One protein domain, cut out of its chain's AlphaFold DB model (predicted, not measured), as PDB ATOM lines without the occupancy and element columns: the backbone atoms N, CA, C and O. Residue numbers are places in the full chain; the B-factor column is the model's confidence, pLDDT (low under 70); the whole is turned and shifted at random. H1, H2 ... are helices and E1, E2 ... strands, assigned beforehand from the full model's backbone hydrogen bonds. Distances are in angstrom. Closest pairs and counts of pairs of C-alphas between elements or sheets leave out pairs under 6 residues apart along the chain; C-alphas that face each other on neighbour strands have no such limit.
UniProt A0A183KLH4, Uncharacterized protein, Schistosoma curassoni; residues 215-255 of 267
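This is residues 215 to 255 of the 267 residues of an uncharacterized protein of Schistosoma curassoni (UniProt A0A183KLH4). One helix, H1, has a small two-stranded hairpin, E1 and E2, packed beside it where the backbone folds back after the helix, and residues 248 to 255 run on from E2 as a thin tail that adds to the length. The printed part has 41 residues, with one named helix followed by two named strands, in the order H1, E1, E2. The sheet has the order E1, E2 and is antiparallel; the class is mixed, helices and strands. The whole is loose, with a radius of gyration of the C-alphas of 12.3 A, and its C-alphas span 45 by 21 by 8 A.

H1, residues 215 to 232, has 6 pairs of C-alphas within 8 A of E1, residues 238 to 241; the closest are those of Ile 227 and Leu 238, 6.9 A apart. With E2, residues 244 to 247, H1 has 3 such pairs, the closest being the C-alphas of Ile 227 and Ile 245, 6.8 A apart. E1 and E2 form a hairpin, antiparallel at 142 degrees between their directions. Across it, N 239 and O 246 are 3.0 A apart and N 241 and O 244 are 2.9 A apart, both within hydrogen-bond range. In H1 every O i to N i+4 pair is within hydrogen-bond range.

H1 begins at C-alpha 215, at (100.178, -48.716, -51.696), and is 26.0 A long from first to last C-alpha. E1 is 9.7 A long and begins at C-alpha 238, at (95.694, -26.666, -55.170). E2 is 9.9 A long and ends at C-alpha 247, at (91.239, -26.174, -53.722).

The two C-alphas farthest apart are those of Ala 215 and Lys 255, 44.9 A. The printed part has no cut, and the links H1 to E1 and E1 to E2 are tight. The mean pLDDT of the printed part is 90.9, and residues 252 to 255 of the model are under 70.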
ATOM      1  N   ALA A 215     101.463 -49.074 -51.105       94.12
ATOM      2  CA  ALA A 215     100.178 -48.716 -51.696       94.12
ATOM      3  C   ALA A 215      99.888 -47.215 -51.540       94.12
ATOM      4  O   ALA A 215      99.510 -46.544 -52.501       94.12
ATOM      5  N   ASP A 216     100.146 -46.660 -50.359       94.62
ATOM      6  CA  ASP A 216      99.917 -45.247 -50.075       94.62
ATOM      7  C   ASP A 216     100.947 -44.329 -50.738       94.62
ATOM      8  O   ASP A 216     100.598 -43.240 -51.195       94.62
ATOM      9  N   ARG A 217     102.203 -44.771 -50.891       90.44
ATOM     10  CA  ARG A 217     103.196 -44.073 -51.725       90.44
ATOM     11  C   ARG A 217     102.734 -43.992 -53.175       90.44
ATOM     12  O   ARG A 217     102.887 -42.939 -53.790       90.44
ATOM     13  N   ASN A 218     102.159 -45.069 -53.712       92.69
ATOM     14  CA  ASN A 218     101.631 -45.089 -55.075       92.69
ATOM     15  C   ASN A 218     100.434 -44.140 -55.221       92.69
ATOM     16  O   ASN A 218     100.436 -43.310 -56.131       92.69
ATOM     17  N   LYS A 219      99.475 -44.172 -54.283       95.94
ATOM     18  CA  LYS A 219      98.352 -43.214 -54.241       95.94
ATOM     19  C   LYS A 219      98.844 -41.771 -54.174       95.94
ATOM     20  O   LYS A 219      98.377 -40.915 -54.920       95.94
ATOM     21  N   ARG A 220      99.824 -41.498 -53.309       93.25
ATOM     22  CA  ARG A 220     100.418 -40.167 -53.175       93.25
ATOM     23  C   ARG A 220     101.104 -39.714 -54.457       93.25
ATOM     24  O   ARG A 220     100.883 -38.584 -54.870       93.25
ATOM     25  N   ARG A 221     101.894 -40.581 -55.097       93.31
ATOM     26  CA  ARG A 221     102.564 -40.275 -56.368       93.31
ATOM     27  C   ARG A 221     101.554 -39.960 -57.470       93.31
ATOM     28  O   ARG A 221     101.760 -39.004 -58.206       93.31
ATOM     29  N   ALA A 222     100.463 -40.722 -57.557       95.69
ATOM     30  CA  ALA A 222      99.386 -40.460 -58.508       95.69
ATOM     31  C   ALA A 222      98.729 -39.091 -58.253       95.69
ATOM     32  O   ALA A 222      98.616 -38.284 -59.172       95.69
ATOM     33  N   ALA A 223      98.396 -38.778 -56.998       95.88
ATOM     34  CA  ALA A 223      97.812 -37.486 -56.640       95.88
ATOM     35  C   ALA A 223      98.787 -36.302 -56.847       95.88
ATOM     36  O   ALA A 223      98.372 -35.201 -57.212       95.88
ATOM     37  N   GLU A 224     100.092 -36.514 -56.637       95.12
ATOM     38  CA  GLU A 224     101.148 -35.535 -56.934       95.12
ATOM     39  C   GLU A 224     101.361 -35.339 -58.450       95.12
ATOM     40  O   GLU A 224     101.663 -34.231 -58.889       95.12
ATOM     41  N   ALA A 225     101.172 -36.373 -59.272       96.12
ATOM     42  CA  ALA A 225     101.179 -36.226 -60.728       96.12
ATOM     43  C   ALA A 225      99.959 -35.418 -61.201       96.12
ATOM     44  O   ALA A 225     100.112 -34.420 -61.906       96.12
ATOM     45  N   GLU A 226      98.768 -35.770 -60.716       97.62
ATOM     46  CA  GLU A 226      97.516 -35.096 -61.065       97.62
ATOM     47  C   GLU A 226      97.512 -33.613 -60.644       97.62
ATOM     48  O   GLU A 226      97.080 -32.737 -61.398       97.62
ATOM     49  N   ILE A 227      98.012 -33.277 -59.446       97.06
ATOM     50  CA  ILE A 227      98.079 -31.872 -59.009       97.06
ATOM     51  C   ILE A 227      99.037 -31.050 -59.884       97.06
ATOM     52  O   ILE A 227      98.767 -29.872 -60.131       97.06
ATOM     53  N   ASN A 228     100.132 -31.650 -60.361       95.44
ATOM     54  CA  ASN A 228     101.092 -30.987 -61.241       95.44
ATOM     55  C   ASN A 228     100.506 -30.765 -62.638       95.44
ATOM     56  O   ASN A 228     100.611 -29.654 -63.154       95.44
ATOM     57  N   GLU A 229      99.803 -31.751 -63.194       97.88
ATOM     58  CA  GLU A 229      99.072 -31.612 -64.458       97.88
ATOM     59  C   GLU A 229      98.018 -30.496 -64.372       97.88
ATOM     60  O   GLU A 229      97.969 -29.579 -65.192       97.88
ATOM     61  N   ARG A 230      97.209 -30.485 -63.305       97.38
ATOM     62  CA  ARG A 230      96.221 -29.419 -63.074       97.38
ATOM     63  C   ARG A 230      96.874 -28.035 -62.980       97.38
ATOM     64  O   ARG A 230      96.288 -27.065 -63.461       97.38
ATOM     65  N   ARG A 231      98.060 -27.931 -62.370       96.00
ATOM     66  CA  ARG A 231      98.833 -26.678 -62.288       96.00
ATOM     67  C   ARG A 231      99.358 -26.231 -63.650       96.00
ATOM     68  O   ARG A 231      99.291 -25.039 -63.932       96.00
ATOM     69  N   GLN A 232      99.820 -27.161 -64.485       96.75
ATOM     70  CA  GLN A 232     100.204 -26.878 -65.873       96.75
ATOM     71  C   GLN A 232      99.007 -26.358 -66.683       96.75
ATOM     72  O   GLN A 232      99.144 -25.391 -67.423       96.75
ATOM     73  N   ASN A 233      97.806 -26.877 -66.414       97.88
ATOM     74  CA  ASN A 233      96.538 -26.398 -66.980       97.88
ATOM     75  C   ASN A 233      95.999 -25.107 -66.319       97.88
ATOM     76  O   ASN A 233      94.802 -24.820 -66.369       97.88
ATOM     77  N   GLY A 234      96.844 -24.337 -65.626       97.06
ATOM     78  CA  GLY A 234      96.488 -23.039 -65.045       97.06
ATOM     79  C   GLY A 234      95.666 -23.089 -63.751       97.06
ATOM     80  O   GLY A 234      95.352 -22.034 -63.188       97.06
ATOM     81  N   LYS A 235      95.334 -24.272 -63.209       96.44
ATOM     82  CA  LYS A 235      94.627 -24.367 -61.920       96.44
ATOM     83  C   LYS A 235      95.584 -24.022 -60.775       96.44
ATOM     84  O   LYS A 235      96.506 -24.767 -60.452       96.44
ATOM     85  N   ARG A 236      95.333 -22.887 -60.119       94.88
ATOM     86  CA  ARG A 236      96.104 -22.402 -58.960       94.88
ATOM     87  C   ARG A 236      95.455 -22.802 -57.631       94.88
ATOM     88  O   ARG A 236      94.303 -23.233 -57.585       94.88
ATOM     89  N   ASN A 237      96.202 -22.618 -56.540       94.38
ATOM     90  CA  ASN A 237      95.752 -22.827 -55.156       94.38
ATOM     91  C   ASN A 237      95.302 -24.265 -54.838       94.38
ATOM     92  O   ASN A 237      94.414 -24.483 -54.017       94.38
ATOM     93  N   LEU A 238      95.909 -25.257 -55.490       95.62
ATOM     94  CA  LEU A 238      95.694 -26.666 -55.170       95.62
ATOM     95  C   LEU A 238      96.709 -27.128 -54.124       95.62
ATOM     96  O   LEU A 238      97.913 -26.878 -54.265       95.62
ATOM     97  N   VAL A 239      96.219 -27.839 -53.110       94.38
ATOM     98  CA  VAL A 239      97.029 -28.469 -52.062       94.38
ATOM     99  C   VAL A 239      96.593 -29.921 -51.902       94.38
ATOM    100  O   VAL A 239      95.406 -30.230 -51.966       94.38
ATOM    101  N   LEU A 240      97.558 -30.808 -51.682       94.25
ATOM    102  CA  LEU A 240      97.292 -32.200 -51.347       94.25
ATOM    103  C   LEU A 240      97.068 -32.324 -49.830       94.25
ATOM    104  O   LEU A 240      97.964 -32.001 -49.047       94.25
ATOM    105  N   LYS A 241      95.884 -32.779 -49.409       91.81
ATOM    106  CA  LYS A 241      95.579 -33.143 -48.017       91.81
ATOM    107  C   LYS A 241      95.342 -34.649 -47.949       91.81
ATOM    108  O   LYS A 241      94.360 -35.148 -48.489       91.81
ATOM    109  N   GLY A 242      96.265 -35.379 -47.321       89.75
ATOM    110  CA  GLY A 242      96.279 -36.842 -47.409       89.75
ATOM    111  C   GLY A 242      96.502 -37.285 -48.857       89.75
ATOM    112  O   GLY A 242      97.524 -36.940 -49.447       89.75
ATOM    113  N   PHE A 243      95.527 -37.988 -49.436       90.75
ATOM    114  CA  PHE A 243      95.515 -38.394 -50.850       90.75
ATOM    115  C   PHE A 243      94.505 -37.605 -51.698       90.75
ATOM    116  O   PHE A 243      94.242 -37.976 -52.836       90.75
ATOM    117  N   GLN A 244      93.920 -36.532 -51.156       95.88
ATOM    118  CA  GLN A 244      92.897 -35.742 -51.839       95.88
ATOM    119  C   GLN A 244      93.435 -34.373 -52.257       95.88
ATOM    120  O   GLN A 244      94.072 -33.661 -51.472       95.88
ATOM    121  N   ILE A 245      93.147 -33.980 -53.498       96.44
ATOM    122  CA  ILE A 245      93.479 -32.653 -54.022       96.44
ATOM    123  C   ILE A 245      92.360 -31.692 -53.635       96.44
ATOM    124  O   ILE A 245      91.240 -31.787 -54.131       96.44
ATOM    125  N   VAL A 246      92.681 -30.725 -52.781       97.19
ATOM    126  CA  VAL A 246      91.734 -29.701 -52.337       97.19
ATOM    127  C   VAL A 246      92.098 -28.338 -52.917       97.19
ATOM    128  O   VAL A 246      93.269 -27.954 -52.980       97.19
ATOM    129  N   LYS A 247      91.079 -27.575 -53.327       95.56
ATOM    130  CA  LYS A 247      91.239 -26.174 -53.722       95.56
ATOM    131  C   LYS A 247      91.210 -25.310 -52.468       95.56
ATOM    132  O   LYS A 247      90.191 -25.211 -51.790       95.56
ATOM    133  N   VAL A 248      92.332 -24.681 -52.155       93.94
ATOM    134  CA  VAL A 248      92.420 -23.707 -51.072       93.94
ATOM    135  C   VAL A 248      91.877 -22.387 -51.602       93.94
ATOM    136  O   VAL A 248      92.337 -21.882 -52.626       93.94
ATOM    137  N   ARG A 249      90.866 -21.823 -50.934       87.38
ATOM    138  CA  ARG A 249      90.435 -20.455 -51.238       87.38
ATOM    139  C   ARG A 249      91.612 -19.538 -50.926       87.38
ATOM    140  O   ARG A 249      92.088 -19.524 -49.792       87.38
ATOM    141  N   SER A 250      92.100 -18.803 -51.926       77.56
ATOM    142  CA  SER A 250      93.000 -17.683 -51.666       77.56
ATOM    143  C   SER A 250      92.279 -16.787 -50.674       77.56
ATOM    144  O   SER A 250      91.154 -16.372 -50.958       77.56
ATOM    145  N   LYS A 251      92.873 -16.535 -49.502       75.38
ATOM    146  CA  LYS A 251      92.377 -15.465 -48.641       75.38
ATOM    147  C   LYS A 251      92.439 -14.217 -49.506       75.38
ATOM    148  O   LYS A 251      93.535 -13.781 -49.849       75.38
ATOM    149  N   THR A 252      91.289 -13.723 -49.951       64.50
ATOM    150  CA  THR A 252      91.202 -12.414 -50.577       64.50
ATOM    151  C   THR A 252      91.685 -11.472 -49.493       64.50
ATOM    152  O   THR A 252      90.982 -11.239 -48.512       64.50
ATOM    153  N   ILE A 253      92.947 -11.055 -49.574       62.84
ATOM    154  CA  ILE A 253      93.438  -9.968 -48.748       62.84
ATOM    155  C   ILE A 253      92.599  -8.797 -49.234       62.84
ATOM    156  O   ILE A 253      92.820  -8.302 -50.340       62.84
ATOM    157  N   PHE A 254      91.559  -8.444 -48.477       60.66
ATOM    158  CA  PHE A 254      90.907  -7.160 -48.644       60.66
ATOM    159  C   PHE A 254      92.037  -6.149 -48.507       60.66
ATOM    160  O   PHE A 254      92.587  -5.979 -47.420       60.66
ATOM    161  N   LYS A 255      92.475  -5.575 -49.633       65.31
ATOM    162  CA  LYS A 255      93.365  -4.422 -49.595       65.31
ATOM    163  C   LYS A 255      92.631  -3.410 -48.715       65.31
ATOM    164  O   LYS A 255      91.494  -3.087 -49.066       65.31
TER     165      LYS A 255